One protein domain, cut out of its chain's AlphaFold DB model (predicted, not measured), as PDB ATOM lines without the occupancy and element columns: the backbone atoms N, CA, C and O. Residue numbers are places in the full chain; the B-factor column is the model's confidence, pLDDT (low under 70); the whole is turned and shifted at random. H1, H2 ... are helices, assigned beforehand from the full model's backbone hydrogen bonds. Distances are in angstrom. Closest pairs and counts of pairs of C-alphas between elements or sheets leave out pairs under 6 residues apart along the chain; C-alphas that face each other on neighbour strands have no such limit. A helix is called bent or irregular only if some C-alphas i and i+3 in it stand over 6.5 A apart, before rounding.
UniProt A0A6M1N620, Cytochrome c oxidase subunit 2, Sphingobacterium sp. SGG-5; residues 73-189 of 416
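Overview. This is residues 73 to 189 of the 416 residues of the protein "Cytochrome c oxidase subunit 2" of Sphingobacterium sp. SGG-5 (UniProt A0A6M1N620). A long helix, H1, sticks out as an arm and makes an open V with a long helical hairpin, H2 and H3, which lie side by side. The printed part has 117 residues, 99 of them in three named helices, H1, H2 and H3 in that order along the chain, with no named strand; the class is all helix. The whole is extended, radius of gyration of the C-alphas 22.4 A, and flat, spanning 74 by 48 by 16 A.

Along the chain. Find C-alpha 73 at (30.460, 39.567, 33.328); from there H1 runs 46.3 A to residue 104. H2, residues 112 to 143, covers 43.1 A. H3, residues 150 to 184, covers 51.4 A and ends at C-alpha 184, (61.443, 7.874, 40.279).

Arrangement. Look at Ala 118 and Leu 182, the closest C-alphas of H2 and H3, 4.8 A apart. These helices touch through residues 115 to 129 and 171 to 182 alone, at a shallow tilt of 13 degrees, opposite ways. H2 has a kink of 42 degrees near residue 137 and is irregular: C-alphas 138 and 141 are 7.1 A apart. H1 is apart from H2 and H3. Every O i to N i+4 pair is within hydrogen-bond range in H1, 25 of 28 in H2 and 30 of 31 in H3.

Size, cuts and confidence. The farthest C-alphas, Met 104 and Glu 150, are 73.7 A apart. The printed part has no cut, both links are short, and no printed residue is under pLDDT 70.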
ATOM      1  N   ASN A  73      29.280  40.379  33.621       81.94
ATOM      2  CA  ASN A  73      30.460  39.567  33.328       81.94
ATOM      3  C   ASN A  73      31.402  39.519  34.539       81.94
ATOM      4  O   ASN A  73      31.843  38.441  34.922       81.94
ATOM      5  N   PHE A  74      31.651  40.654  35.197       85.19
ATOM      6  CA  PHE A  74      32.467  40.724  36.410       85.19
ATOM      7  C   PHE A  74      31.897  39.852  37.538       85.19
ATOM      8  O   PHE A  74      32.590  38.965  38.030       85.19
ATOM      9  N   PHE A  75      30.623  40.029  37.905       88.69
ATOM     10  CA  PHE A  75      29.967  39.222  38.938       88.69
ATOM     11  C   PHE A  75      29.883  37.743  38.552       88.69
ATOM     12  O   PHE A  75      30.062  36.888  39.417       88.69
ATOM     13  N   TYR A  76      29.667  37.428  37.272       87.44
ATOM     14  CA  TYR A  76      29.718  36.058  36.766       87.44
ATOM     15  C   TYR A  76      31.097  35.429  36.985       87.44
ATOM     16  O   TYR A  76      31.174  34.341  37.552       87.44
ATOM     17  N   TYR A  77      32.186  36.107  36.609       88.12
ATOM     18  CA  TYR A  77      33.543  35.583  36.792       88.12
ATOM     19  C   TYR A  77      33.949  35.508  38.266       88.12
ATOM     20  O   TYR A  77      34.595  34.540  38.661       88.12
ATOM     21  N   VAL A  78      33.522  36.464  39.097       92.88
ATOM     22  CA  VAL A  78      33.713  36.407  40.554       92.88
ATOM     23  C   VAL A  78      32.970  35.208  41.142       92.88
ATOM     24  O   VAL A  78      33.561  34.425  41.882       92.88
ATOM     25  N   LEU A  79      31.699  35.007  40.786       92.81
ATOM     26  CA  LEU A  79      30.919  33.861  41.250       92.81
ATOM     27  C   LEU A  79      31.531  32.542  40.765       92.81
ATOM     28  O   LEU A  79      31.676  31.610  41.549       92.81
ATOM     29  N   PHE A  80      31.933  32.470  39.497       91.19
ATOM     30  CA  PHE A  80      32.589  31.303  38.916       91.19
ATOM     31  C   PHE A  80      33.903  30.975  39.637       91.19
ATOM     32  O   PHE A  80      34.139  29.822  39.997       91.19
ATOM     33  N   PHE A  81      34.717  31.988  39.940       92.31
ATOM     34  CA  PHE A  81      35.919  31.843  40.755       92.31
ATOM     35  C   PHE A  81      35.598  31.318  42.163       92.31
ATOM     36  O   PHE A  81      36.219  30.359  42.616       92.31
ATOM     37  N   LEU A  82      34.591  31.877  42.842       95.62
ATOM     38  CA  LEU A  82      34.167  31.416  44.170       95.62
ATOM     39  C   LEU A  82      33.636  29.975  44.151       95.62
ATOM     40  O   LEU A  82      33.896  29.209  45.083       95.62
ATOM     41  N   VAL A  83      32.937  29.578  43.085       95.00
ATOM     42  CA  VAL A  83      32.503  28.193  42.863       95.00
ATOM     43  C   VAL A  83      33.717  27.279  42.708       95.00
ATOM     44  O   VAL A  83      33.783  26.259  43.391       95.00
ATOM     45  N   ILE A  84      34.709  27.652  41.894       93.25
ATOM     46  CA  ILE A  84      35.961  26.890  41.753       93.25
ATOM     47  C   ILE A  84      36.667  26.751  43.106       93.25
ATOM     48  O   ILE A  84      37.021  25.640  43.500       93.25
ATOM     49  N   CYS A  85      36.821  27.846  43.854       93.69
ATOM     50  CA  CYS A  85      37.429  27.833  45.184       93.69
ATOM     51  C   CYS A  85      36.682  26.900  46.143       93.69
ATOM     52  O   CYS A  85      37.305  26.133  46.877       93.69
ATOM     53  N   THR A  86      35.348  26.913  46.099       94.25
ATOM     54  CA  THR A  86      34.505  26.042  46.924       94.25
ATOM     55  C   THR A  86      34.669  24.577  46.523       94.25
ATOM     56  O   THR A  86      34.837  23.726  47.392       94.25
ATOM     57  N   VAL A  87      34.694  24.263  45.224       93.25
ATOM     58  CA  VAL A  87      34.960  22.906  44.723       93.25
ATOM     59  C   VAL A  87      36.333  22.415  45.194       93.25
ATOM     60  O   VAL A  87      36.433  21.310  45.727       93.25
ATOM     61  N   ILE A  88      37.378  23.242  45.085       91.25
ATOM     62  CA  ILE A  88      38.728  22.914  45.571       91.25
ATOM     63  C   ILE A  88      38.718  22.672  47.088       91.25
ATOM     64  O   ILE A  88      39.283  21.681  47.557       91.25
ATOM     65  N   ALA A  89      38.041  23.526  47.860       91.56
ATOM     66  CA  ALA A  89      37.927  23.382  49.310       91.56
ATOM     67  C   ALA A  89      37.188  22.092  49.709       91.56
ATOM     68  O   ALA A  89      37.633  21.375  50.610       91.56
ATOM     69  N   VAL A  90      36.096  21.757  49.012       92.94
ATOM     70  CA  VAL A  90      35.330  20.518  49.213       92.94
ATOM     71  C   VAL A  90      36.192  19.296  48.901       92.94
ATOM     72  O   VAL A  90      36.277  18.391  49.733       92.94
ATOM     73  N   ILE A  91      36.899  19.282  47.766       89.56
ATOM     74  CA  ILE A  91      37.835  18.203  47.408       89.56
ATOM     75  C   ILE A  91      38.920  18.055  48.485       89.56
ATOM     76  O   ILE A  91      39.201  16.940  48.933       89.56
ATOM     77  N   GLY A  92      39.486  19.169  48.959       86.31
ATOM     78  CA  GLY A  92      40.475  19.183  50.038       86.31
ATOM     79  C   GLY A  92      39.942  18.588  51.346       86.31
ATOM     80  O   GLY A  92      40.619  17.775  51.982       86.31
ATOM     81  N   LYS A  93      38.704  18.923  51.734       90.75
ATOM     82  CA  LYS A  93      38.041  18.353  52.919       90.75
ATOM     83  C   LYS A  93      37.762  16.860  52.764       90.75
ATOM     84  O   LYS A  93      38.072  16.103  53.684       90.75
ATOM     85  N   ILE A  94      37.253  16.424  51.611       89.69
ATOM     86  CA  ILE A  94      37.028  15.003  51.306       89.69
ATOM     87  C   ILE A  94      38.346  14.224  51.402       89.69
ATOM     88  O   ILE A  94      38.403  13.175  52.042       89.69
ATOM     89  N   HIS A  95      39.430  14.762  50.838       84.69
ATOM     90  CA  HIS A  95      40.755  14.157  50.936       84.69
ATOM     91  C   HIS A  95      41.252  14.075  52.391       84.69
ATOM     92  O   HIS A  95      41.750  13.031  52.818       84.69
ATOM     93  N   SER A  96      41.070  15.136  53.185       85.50
ATOM     94  CA  SER A  96      41.424  15.140  54.612       85.50
ATOM     95  C   SER A  96      40.658  14.075  55.404       85.50
ATOM     96  O   SER A  96      41.253  13.386  56.235       85.50
ATOM     97  N   LEU A  97      39.357  13.914  55.141       87.75
ATOM     98  CA  LEU A  97      38.527  12.878  55.760       87.75
ATOM     99  C   LEU A  97      39.008  11.476  55.372       87.75
ATOM    100  O   LEU A  97      39.228  10.640  56.245       87.75
ATOM    101  N   TYR A  98      39.271  11.241  54.085       85.62
ATOM    102  CA  TYR A  98      39.814   9.973  53.591       85.62
ATOM    103  C   TYR A  98      41.140   9.590  54.270       85.62
ATOM    104  O   TYR A  98      41.337   8.440  54.680       85.62
ATOM    105  N   VAL A  99      42.051  10.557  54.424       84.19
ATOM    106  CA  VAL A  99      43.326  10.363  55.127       84.19
ATOM    107  C   VAL A  99      43.095   9.992  56.593       84.19
ATOM    108  O   VAL A  99      43.727   9.052  57.082       84.19
ATOM    109  N   LEU A 100      42.188  10.689  57.287       87.12
ATOM    110  CA  LEU A 100      41.856  10.413  58.685       87.12
ATOM    111  C   LEU A 100      41.284   8.999  58.861       87.12
ATOM    112  O   LEU A 100      41.769   8.247  59.705       87.12
ATOM    113  N   THR A 101      40.345   8.585  58.006       88.19
ATOM    114  CA  THR A 101      39.786   7.224  58.016       88.19
ATOM    115  C   THR A 101      40.869   6.163  57.809       88.19
ATOM    116  O   THR A 101      40.892   5.147  58.503       88.19
ATOM    117  N   LYS A 102      41.819   6.386  56.890       85.88
ATOM    118  CA  LYS A 102      42.948   5.459  56.702       85.88
ATOM    119  C   LYS A 102      43.876   5.390  57.913       85.88
ATOM    120  O   LYS A 102      44.375   4.301  58.197       85.88
ATOM    121  N   LYS A 103      44.100   6.511  58.612       87.38
ATOM    122  CA  LYS A 103      44.870   6.549  59.870       87.38
ATOM    123  C   LYS A 103      44.179   5.736  60.959       87.38
ATOM    124  O   LYS A 103      44.825   4.882  61.553       87.38
ATOM    125  N   MET A 104      42.874   5.930  61.146       89.44
ATOM    126  CA  MET A 104      42.080   5.183  62.130       89.44
ATOM    127  C   MET A 104      42.063   3.673  61.858       89.44
ATOM    128  O   MET A 104      42.138   2.881  62.787       89.44
ATOM    129  N   ASN A 105      42.041   3.269  60.586       90.31
ATOM    130  CA  ASN A 105      42.046   1.858  60.187       90.31
ATOM    131  C   ASN A 105      43.447   1.211  60.165       90.31
ATOM    132  O   ASN A 105      43.587   0.106  59.641       90.31
ATOM    133  N   GLY A 106      44.499   1.903  60.625       84.62
ATOM    134  CA  GLY A 106      45.881   1.397  60.610       84.62
ATOM    135  C   GLY A 106      46.479   1.182  59.208       84.62
ATOM    136  O   GLY A 106      47.545   0.592  59.071       84.62
ATOM    137  N   LYS A 107      45.810   1.658  58.147       82.50
ATOM    138  CA  LYS A 107      46.192   1.477  56.730       82.50
ATOM    139  C   LYS A 107      46.773   2.751  56.106       82.50
ATOM    140  O   LYS A 107      46.799   2.899  54.880       82.50
ATOM    141  N   TYR A 108      47.180   3.717  56.927       81.56
ATOM    142  CA  TYR A 108      47.740   4.972  56.446       81.56
ATOM    143  C   TYR A 108      49.157   4.772  55.912       81.56
ATOM    144  O   TYR A 108      50.045   4.310  56.617       81.56
ATOM    145  N   ASN A 109      49.361   5.159  54.655       80.50
ATOM    146  CA  ASN A 109      50.667   5.202  54.021       80.50
ATOM    147  C   ASN A 109      50.920   6.645  53.555       80.50
ATOM    148  O   ASN A 109      50.276   7.073  52.590       80.50
ATOM    149  N   PRO A 110      51.842   7.389  54.193       78.62
ATOM    150  CA  PRO A 110      52.119   8.782  53.838       78.62
ATOM    151  C   PRO A 110      52.672   8.936  52.412       78.62
ATOM    152  O   PRO A 110      52.541   9.998  51.817       78.62
ATOM    153  N   LEU A 111      53.224   7.869  51.822       81.94
ATOM    154  CA  LEU A 111      53.791   7.865  50.469       81.94
ATOM    155  C   LEU A 111      52.783   7.448  49.386       81.94
ATOM    156  O   LEU A 111      53.108   7.475  48.198       81.94
ATOM    157  N   ALA A 112      51.558   7.054  49.758       77.06
ATOM    158  CA  ALA A 112      50.541   6.628  48.791       77.06
ATOM    159  C   ALA A 112      50.162   7.750  47.808       77.06
ATOM    160  O   ALA A 112      49.938   7.478  46.626       77.06
ATOM    161  N   GLY A 113      50.167   9.007  48.273       82.88
ATOM    162  CA  GLY A 113      49.891  10.184  47.447       82.88
ATOM    163  C   GLY A 113      50.870  10.347  46.282       82.88
ATOM    164  O   GLY A 113      50.456  10.722  45.192       82.88
ATOM    165  N   ASN A 114      52.136   9.957  46.451       88.75
ATOM    166  CA  ASN A 114      53.159  10.109  45.409       88.75
ATOM    167  C   ASN A 114      52.844   9.285  44.158       88.75
ATOM    168  O   ASN A 114      53.133   9.707  43.044       88.75
ATOM    169  N   THR A 115      52.246   8.101  44.326       86.44
ATOM    170  CA  THR A 115      51.835   7.278  43.177       86.44
ATOM    171  C   THR A 115      50.638   7.880  42.465       86.44
ATOM    172  O   THR A 115      50.634   7.910  41.241       86.44
ATOM    173  N   PHE A 116      49.668   8.395  43.217       87.25
ATOM    174  CA  PHE A 116      48.520   9.080  42.640       87.25
ATOM    175  C   PHE A 116      48.948  10.321  41.845       87.25
ATOM    176  O   PHE A 116      48.617  10.428  40.668       87.25
ATOM    177  N   GLN A 117      49.772  11.190  42.437       91.00
ATOM    178  CA  GLN A 117      50.285  12.390  41.770       91.00
ATOM    179  C   GLN A 117      51.098  12.055  40.518       91.00
ATOM    180  O   GLN A 117      50.912  12.667  39.474       91.00
ATOM    181  N   ALA A 118      51.952  11.036  40.582       92.25
ATOM    182  CA  ALA A 118      52.745  10.635  39.430       92.25
ATOM    183  C   ALA A 118      51.896  10.073  38.273       92.25
ATOM    184  O   ALA A 118      52.222  10.293  37.110       92.25
ATOM    185  N   VAL A 119      50.795   9.374  38.575       92.19
ATOM    186  CA  VAL A 119      49.827   8.945  37.551       92.19
ATOM    187  C   VAL A 119      49.119  10.154  36.945       92.19
ATOM    188  O   VAL A 119      49.014  10.227  35.727       92.19
ATOM    189  N   LEU A 120      48.690  11.126  37.758       94.38
ATOM    190  CA  LEU A 120      48.084  12.359  37.247       94.38
ATOM    191  C   LEU A 120      49.039  13.141  36.340       94.38
ATOM    192  O   LEU A 120      48.631  13.566  35.265       94.38
ATOM    193  N   LEU A 121      50.310  13.280  36.724       96.19
ATOM    194  CA  LEU A 121      51.334  13.934  35.902       96.19
ATOM    195  C   LEU A 121      51.589  13.191  34.586       96.19
ATOM    196  O   LEU A 121      51.825  13.819  33.558       96.19
ATOM    197  N   PHE A 122      51.503  11.862  34.589       95.81
ATOM    198  CA  PHE A 122      51.600  11.074  33.364       95.81
ATOM    199  C   PHE A 122      50.362  11.229  32.466       95.81
ATOM    200  O   PHE A 122      50.494  11.373  31.255       95.81
ATOM    201  N   LEU A 123      49.154  11.260  33.035       96.81
ATOM    202  CA  LEU A 123      47.941  11.577  32.274       96.81
ATOM    203  C   LEU A 123      48.005  12.999  31.704       96.81
ATOM    204  O   LEU A 123      47.627  13.220  30.554       96.81
ATOM    205  N   PHE A 124      48.546  13.942  32.476       97.38
ATOM    206  CA  PHE A 124      48.819  15.292  32.008       97.38
ATOM    207  C   PHE A 124      49.834  15.303  30.864       97.38
ATOM    208  O   PHE A 124      49.607  16.024  29.905       97.38
ATOM    209  N   LEU A 125      50.891  14.480  30.892       97.81
ATOM    210  CA  LEU A 125      51.809  14.336  29.754       97.81
ATOM    211  C   LEU A 125      51.055  13.927  28.481       97.81
ATOM    212  O   LEU A 125      51.255  14.539  27.439       97.81
ATOM    213  N   LEU A 126      50.176  12.923  28.557       97.81
ATOM    214  CA  LEU A 126      49.394  12.484  27.395       97.81
ATOM    215  C   LEU A 126      48.484  13.600  26.875       97.81
ATOM    216  O   LEU A 126      48.452  13.860  25.672       97.81
ATOM    217  N   PHE A 127      47.789  14.290  27.781       98.12
ATOM    218  CA  PHE A 127      46.958  15.440  27.438       98.12
ATOM    219  C   PHE A 127      47.778  16.591  26.842       98.12
ATOM    220  O   PHE A 127      47.368  17.184  25.852       98.12
ATOM    221  N   PHE A 128      48.955  16.879  27.396       97.94
ATOM    222  CA  PHE A 128      49.869  17.909  26.919       97.94
ATOM    223  C   PHE A 128      50.368  17.597  25.508       97.94
ATOM    224  O   PHE A 128      50.286  18.454  24.636       97.94
ATOM    225  N   LEU A 129      50.829  16.369  25.252       98.12
ATOM    226  CA  LEU A 129      51.286  15.956  23.921       98.12
ATOM    227  C   LEU A 129      50.151  16.011  22.897       98.12
ATOM    228  O   LEU A 129      50.352  16.491  21.780       98.12
ATOM    229  N   TRP A 130      48.950  15.581  23.290       97.81
ATOM    230  CA  TRP A 130      47.754  15.767  22.476       97.81
ATOM    231  C   TRP A 130      47.463  17.254  22.229       97.81
ATOM    232  O   TRP A 130      47.181  17.625  21.097       97.81
ATOM    233  N   GLY A 131      47.588  18.113  23.241       97.19
ATOM    234  CA  GLY A 131      47.372  19.555  23.129       97.19
ATOM    235  C   GLY A 131      48.385  20.245  22.212       97.19
ATOM    236  O   GLY A 131      48.004  21.115  21.430       97.19
ATOM    237  N   VAL A 132      49.652  19.824  22.240       96.38
ATOM    238  CA  VAL A 132      50.687  20.284  21.298       96.38
ATOM    239  C   VAL A 132      50.308  19.886  19.872       96.38
ATOM    240  O   VAL A 132      50.291  20.740  18.989       96.38
ATOM    241  N   TYR A 133      49.941  18.620  19.650       96.00
ATOM    242  CA  TYR A 133      49.463  18.147  18.346       96.00
ATOM    243  C   TYR A 133      48.236  18.940  17.871       96.00
ATOM    244  O   TYR A 133      48.244  19.487  16.771       96.00
ATOM    245  N   TYR A 134      47.227  19.073  18.734       95.44
ATOM    246  CA  TYR A 134      45.994  19.809  18.470       95.44
ATOM    247  C   TYR A 134      46.273  21.264  18.087       95.44
ATOM    248  O   TYR A 134      45.710  21.759  17.111       95.44
ATOM    249  N   SER A 135      47.179  21.937  18.805       93.31
ATOM    250  CA  SER A 135      47.557  23.325  18.522       93.31
ATOM    251  C   SER A 135      48.089  23.480  17.098       93.31
ATOM    252  O   SER A 135      47.701  24.413  16.403       93.31
ATOM    253  N   TYR A 136      48.910  22.541  16.620       92.38
ATOM    254  CA  TYR A 136      49.396  22.577  15.241       92.38
ATOM    255  C   TYR A 136      48.316  22.241  14.218       92.38
ATOM    256  O   TYR A 136      48.208  22.930  13.208       92.38
ATOM    257  N   THR A 137      47.503  21.213  14.462       92.12
ATOM    258  CA  THR A 137      46.510  20.770  13.474       92.12
ATOM    259  C   THR A 137      45.299  21.686  13.370       92.12
ATOM    260  O   THR A 137      44.686  21.750  12.311       92.12
ATOM    261  N   VAL A 138      44.933  22.371  14.457       91.19
ATOM    262  CA  VAL A 138      43.723  23.206  14.515       91.19
ATOM    263  C   VAL A 138      44.050  24.692  14.448       91.19
ATOM    264  O   VAL A 138      43.386  25.421  13.719       91.19
ATOM    265  N   TRP A 139      45.069  25.156  15.175       88.94
ATOM    266  CA  TRP A 139      45.425  26.581  15.231       88.94
ATOM    267  C   TRP A 139      46.663  26.937  14.406       88.94
ATOM    268  O   TRP A 139      46.959  28.118  14.231       88.94
ATOM    269  N   GLY A 140      47.376  25.948  13.859       85.88
ATOM    270  CA  GLY A 140      48.585  26.186  13.072       85.88
ATOM    271  C   GLY A 140      48.336  27.065  11.848       85.88
ATOM    272  O   GLY A 140      49.128  27.962  11.579       85.88
ATOM    273  N   SER A 141      47.204  26.882  11.161       80.38
ATOM    274  CA  SER A 141      46.813  27.703  10.004       80.38
ATOM    275  C   SER A 141      46.457  29.147  10.368       80.38
ATOM    276  O   SER A 141      46.562  30.037   9.530       80.38
ATOM    277  N   TRP A 142      46.054  29.407  11.613       80.25
ATOM    278  CA  TRP A 142      45.799  30.769  12.097       80.25
ATOM    279  C   TRP A 142      47.099  31.473  12.480       80.25
ATOM    280  O   TRP A 142      47.246  32.674  12.271       80.25
ATOM    281  N   ALA A 143      48.049  30.715  13.030       76.38
ATOM    282  CA  ALA A 143      49.366  31.216  13.395       76.38
ATOM    283  C   ALA A 143      50.274  31.440  12.175       76.38
ATOM    284  O   ALA A 143      51.199  32.248  12.252       76.38
ATOM    285  N   TRP A 144      50.025  30.732  11.066       80.56
ATOM    286  CA  TRP A 144      50.905  30.714   9.906       80.56
ATOM    287  C   TRP A 144      50.178  30.971   8.589       80.56
ATOM    288  O   TRP A 144      49.349  30.178   8.153       80.56
ATOM    289  N   ARG A 145      50.563  32.053   7.914       85.00
ATOM    290  CA  ARG A 145      50.144  32.374   6.544       85.00
ATOM    291  C   ARG A 145      51.382  32.669   5.718       85.00
ATOM    292  O   ARG A 145      52.301  33.289   6.244       85.00
ATOM    293  N   GLU A 146      51.415  32.240   4.462       88.88
ATOM    294  CA  GLU A 146      52.554  32.528   3.589       88.88
ATOM    295  C   GLU A 146      52.719  34.034   3.389       88.88
ATOM    296  O   GLU A 146      51.757  34.739   3.081       88.88
ATOM    297  N   ALA A 147      53.942  34.532   3.555       94.69
ATOM    298  CA  ALA A 147      54.228  35.931   3.303       94.69
ATOM    299  C   ALA A 147      54.032  36.321   1.826       94.69
ATOM    300  O   ALA A 147      54.450  35.614   0.905       94.69
ATOM    301  N   ALA A 148      53.481  37.515   1.609       96.81
ATOM    302  CA  ALA A 148      53.238  38.093   0.290       96.81
ATOM    303  C   ALA A 148      54.431  38.908  -0.253       96.81
ATOM    304  O   ALA A 148      54.277  39.664  -1.210       96.81
ATOM    305  N   THR A 149      55.634  38.747   0.303       97.75
ATOM    306  CA  THR A 149      56.873  39.447  -0.097       97.75
ATOM    307  C   THR A 149      58.036  38.476  -0.286       97.75
ATOM    308  O   THR A 149      58.016  37.339   0.193       97.75
ATOM    309  N   GLU A 150      59.077  38.914  -0.989       95.75
ATOM    310  CA  GLU A 150      60.295  38.143  -1.224       95.75
ATOM    311  C   GLU A 150      61.075  37.865   0.068       95.75
ATOM    312  O   GLU A 150      61.469  36.722   0.305       95.75
ATOM    313  N   HIS A 151      61.254  38.869   0.936       96.31
ATOM    314  CA  HIS A 151      61.976  38.690   2.203       96.31
ATOM    315  C   HIS A 151      61.127  37.968   3.245       96.31
ATOM    316  O   HIS A 151      61.659  37.229   4.075       96.31
ATOM    317  N   GLY A 152      59.806  38.147   3.193       95.88
ATOM    318  CA  GLY A 152      58.884  37.514   4.122       95.88
ATOM    319  C   GLY A 152      58.982  35.991   4.086       95.88
ATOM    320  O   GLY A 152      58.930  35.369   5.140       95.88
ATOM    321  N   LYS A 153      59.255  35.389   2.920       93.31
ATOM    322  CA  LYS A 153      59.506  33.940   2.787       93.31
ATOM    323  C   LYS A 153      60.750  33.475   3.552       93.31
ATOM    324  O   LYS A 153      60.770  32.369   4.093       93.31
ATOM    325  N   GLU A 154      61.796  34.301   3.606       93.12
ATOM    326  CA  GLU A 154      63.017  33.995   4.364       93.12
ATOM    327  C   GLU A 154      62.765  34.079   5.871       93.12
ATOM    328  O   GLU A 154      63.151  33.168   6.607       93.12
ATOM    329  N   VAL A 155      62.056  35.123   6.313       94.38
ATOM    330  CA  VAL A 155      61.595  35.272   7.705       94.38
ATOM    331  C   VAL A 155      60.716  34.088   8.103       94.38
ATOM    332  O   VAL A 155      60.901  33.494   9.166       94.38
ATOM    333  N   ASP A 156      59.809  33.697   7.214       93.75
ATOM    334  CA  ASP A 156      58.891  32.594   7.423       93.75
ATOM    335  C   ASP A 156      59.651  31.271   7.624       93.75
ATOM    336  O   ASP A 156      59.461  30.557   8.611       93.75
ATOM    337  N   LYS A 157      60.615  30.978   6.744       92.00
ATOM    338  CA  LYS A 157      61.492  29.807   6.873       92.00
ATOM    339  C   LYS A 157      62.264  29.801   8.196       92.00
ATOM    340  O   LYS A 157      62.365  28.756   8.838       92.00
ATOM    341  N   MET A 158      62.817  30.944   8.604       92.31
ATOM    342  CA  MET A 158      63.551  31.078   9.866       92.31
ATOM    343  C   MET A 158      62.691  30.750  11.081       92.31
ATOM    344  O   MET A 158      63.116  30.004  11.971       92.31
ATOM    345  N   PHE A 159      61.489  31.312  11.117       92.50
ATOM    346  CA  PHE A 159      60.554  31.081  12.202       92.50
ATOM    347  C   PHE A 159      60.154  29.607  12.249       92.50
ATOM    348  O   PHE A 159      60.297  29.010  13.306       92.50
ATOM    349  N   ILE A 160      59.783  28.978  11.124       92.12
ATOM    350  CA  ILE A 160      59.417  27.549  11.100       92.12
ATOM    351  C   ILE A 160      60.560  26.657  11.578       92.12
ATOM    352  O   ILE A 160      60.330  25.772  12.402       92.12
ATOM    353  N   ILE A 161      61.795  26.893  11.122       93.62
ATOM    354  CA  ILE A 161      62.965  26.140  11.602       93.62
ATOM    355  C   ILE A 161      63.093  26.279  13.123       93.62
ATOM    356  O   ILE A 161      63.255  25.280  13.825       93.62
ATOM    357  N   THR A 162      62.979  27.504  13.639       94.00
ATOM    358  CA  THR A 162      63.070  27.777  15.077       94.00
ATOM    359  C   THR A 162      61.939  27.089  15.837       94.00
ATOM    360  O   THR A 162      62.208  26.403  16.819       94.00
ATOM    361  N   THR A 163      60.696  27.198  15.358       93.81
ATOM    362  CA  THR A 163      59.512  26.554  15.935       93.81
ATOM    363  C   THR A 163      59.676  25.041  16.000       93.81
ATOM    364  O   THR A 163      59.443  24.453  17.049       93.81
ATOM    365  N   VAL A 164      60.125  24.391  14.924       94.12
ATOM    366  CA  VAL A 164      60.347  22.937  14.917       94.12
ATOM    367  C   VAL A 164      61.405  22.541  15.949       94.12
ATOM    368  O   VAL A 164      61.185  21.606  16.721       94.12
ATOM    369  N   LEU A 165      62.526  23.266  16.015       95.50
ATOM    370  CA  LEU A 165      63.600  22.986  16.972       95.50
ATOM    371  C   LEU A 165      63.131  23.123  18.426       95.50
ATOM    372  O   LEU A 165      63.334  22.204  19.222       95.50
ATOM    373  N   ILE A 166      62.472  24.234  18.776       95.75
ATOM    374  CA  ILE A 166      61.975  24.436  20.146       95.75
ATOM    375  C   ILE A 166      60.879  23.430  20.499       95.75
ATOM    376  O   ILE A 166      60.807  23.006  21.647       95.75
ATOM    377  N   THR A 167      60.072  22.988  19.534       96.56
ATOM    378  CA  THR A 167      59.021  21.990  19.761       96.56
ATOM    379  C   THR A 167      59.587  20.604  20.014       96.56
ATOM    380  O   THR A 167      59.094  19.905  20.896       96.56
ATOM    381  N   ILE A 168      60.660  20.215  19.318       96.69
ATOM    382  CA  ILE A 168      61.387  18.978  19.637       96.69
ATOM    383  C   ILE A 168      61.892  19.036  21.080       96.69
ATOM    384  O   ILE A 168      61.646  18.108  21.851       96.69
ATOM    385  N   VAL A 169      62.543  20.137  21.473       96.62
ATOM    386  CA  VAL A 169      63.039  20.319  22.846       96.62
ATOM    387  C   VAL A 169      61.885  20.292  23.852       96.62
ATOM    388  O   VAL A 169      61.978  19.587  24.853       96.62
ATOM    389  N   LEU A 170      60.782  20.991  23.571       97.50
ATOM    390  CA  LEU A 170      59.579  21.023  24.401       97.50
ATOM    391  C   LEU A 170      59.037  19.609  24.642       97.50
ATOM    392  O   LEU A 170      58.863  19.212  25.794       97.50
ATOM    393  N   VAL A 171      58.804  18.844  23.574       98.19
ATOM    394  CA  VAL A 171      58.251  17.485  23.639       98.19
ATOM    395  C   VAL A 171      59.192  16.551  24.392       98.19
ATOM    396  O   VAL A 171      58.765  15.879  25.332       98.19
ATOM    397  N   VAL A 172      60.480  16.536  24.032       97.38
ATOM    398  CA  VAL A 172      61.476  15.669  24.675       97.38
ATOM    399  C   VAL A 172      61.593  15.999  26.162       97.38
ATOM    400  O   VAL A 172      61.517  15.092  26.987       97.38
ATOM    401  N   MET A 173      61.707  17.277  26.532       97.06
ATOM    402  CA  MET A 173      61.835  17.684  27.935       97.06
ATOM    403  C   MET A 173      60.597  17.334  28.760       97.06
ATOM    404  O   MET A 173      60.739  16.830  29.874       97.06
ATOM    405  N   HIS A 174      59.389  17.522  28.222       97.31
ATOM    406  CA  HIS A 174      58.162  17.164  28.939       97.31
ATOM    407  C   HIS A 174      58.024  15.650  29.112       97.31
ATOM    408  O   HIS A 174      57.670  15.198  30.202       97.31
ATOM    409  N   ILE A 175      58.367  14.856  28.090       98.00
ATOM    410  CA  ILE A 175      58.410  13.394  28.215       98.00
ATOM    411  C   ILE A 175      59.407  12.992  29.301       98.00
ATOM    412  O   ILE A 175      59.047  12.212  30.183       98.00
ATOM    413  N   LEU A 176      60.629  13.532  29.273       97.00
ATOM    414  CA  LEU A 176      61.675  13.196  30.238       97.00
ATOM    415  C   LEU A 176      61.262  13.559  31.666       97.00
ATOM    416  O   LEU A 176      61.267  12.686  32.529       97.00
ATOM    417  N   ILE A 177      60.860  14.806  31.919       96.00
ATOM    418  CA  ILE A 177      60.536  15.283  33.269       96.00
ATOM    419  C   ILE A 177      59.296  14.568  33.815       96.00
ATOM    420  O   ILE A 177      59.330  14.045  34.930       96.00
ATOM    421  N   LEU A 178      58.209  14.474  33.043       96.12
ATOM    422  CA  LEU A 178      56.968  13.879  33.548       96.12
ATOM    423  C   LEU A 178      57.084  12.355  33.689       96.12
ATOM    424  O   LEU A 178      56.633  11.800  34.694       96.12
ATOM    425  N   THR A 179      57.792  11.673  32.784       95.69
ATOM    426  CA  THR A 179      58.091  10.238  32.948       95.69
ATOM    427  C   THR A 179      59.062   9.996  34.103       95.69
ATOM    428  O   THR A 179      58.908   9.015  34.832       95.69
ATOM    429  N   PHE A 180      60.017  10.901  34.344       94.25
ATOM    430  CA  PHE A 180      60.911  10.825  35.500       94.25
ATOM    431  C   PHE A 180      60.119  10.843  36.809       94.25
ATOM    432  O   PHE A 180      60.376  10.008  37.676       94.25
ATOM    433  N   THR A 181      59.097  11.698  36.937       92.25
ATOM    434  CA  THR A 181      58.228  11.680  38.129       92.25
ATOM    435  C   THR A 181      57.506  10.341  38.298       92.25
ATOM    436  O   THR A 181      57.414   9.829  39.413       92.25
ATOM    437  N   LEU A 182      57.066   9.706  37.204       91.31
ATOM    438  CA  LEU A 182      56.440   8.385  37.242       91.31
ATOM    439  C   LEU A 182      57.416   7.293  37.669       91.31
ATOM    440  O   LEU A 182      57.099   6.501  38.567       91.31
ATOM    441  N   ILE A 183      58.593   7.250  37.048       91.81
ATOM    442  CA  ILE A 183      59.604   6.233  37.313       91.81
ATOM    443  C   ILE A 183      60.151   6.422  38.720       91.81
ATOM    444  O   ILE A 183      60.089   5.471  39.488       91.81
ATOM    445  N   TYR A 184      60.642   7.608  39.079       91.12
ATOM    446  CA  TYR A 184      61.443   7.874  40.279       91.12
ATOM    447  C   TYR A 184      60.656   8.394  41.489       91.12
ATOM    448  O   TYR A 184      61.269   8.733  42.500       91.12
ATOM    449  N   ARG A 185      59.315   8.393  41.454       90.75
ATOM    450  CA  ARG A 185      58.497   8.720  42.636       90.75
ATOM    451  C   ARG A 185      58.941   7.966  43.892       90.75
ATOM    452  O   ARG A 185      59.226   6.762  43.853       90.75
ATOM    453  N   MET A 186      58.906   8.665  45.022       87.44
ATOM    454  CA  MET A 186      59.271   8.119  46.327       87.44
ATOM    455  C   MET A 186      58.323   6.980  46.739       87.44
ATOM    456  O   MET A 186      57.101   7.153  46.782       87.44
ATOM    457  N   ARG A 187      58.900   5.815  47.059       84.88
ATOM    458  CA  ARG A 187      58.216   4.616  47.577       84.88
ATOM    459  C   ARG A 187      58.973   4.109  48.802       84.88
ATOM    460  O   ARG A 187      60.184   4.261  48.859       84.88
ATOM    461  N   ALA A 188      58.283   3.436  49.724       82.75
ATOM    462  CA  ALA A 188      58.868   2.995  50.998       82.75
ATOM    463  C   ALA A 188      60.165   2.171  50.849       82.75
ATOM    464  O   ALA A 188      61.071   2.301  51.659       82.75
ATOM    465  N   GLN A 189      60.263   1.354  49.797       81.31
ATOM    466  CA  GLN A 189      61.406   0.466  49.547       81.31
ATOM    467  C   GLN A 189      62.454   1.058  48.587       81.31
ATOM    468  O   GLN A 189      63.382   0.364  48.184       81.31
TER     469      GLN A 189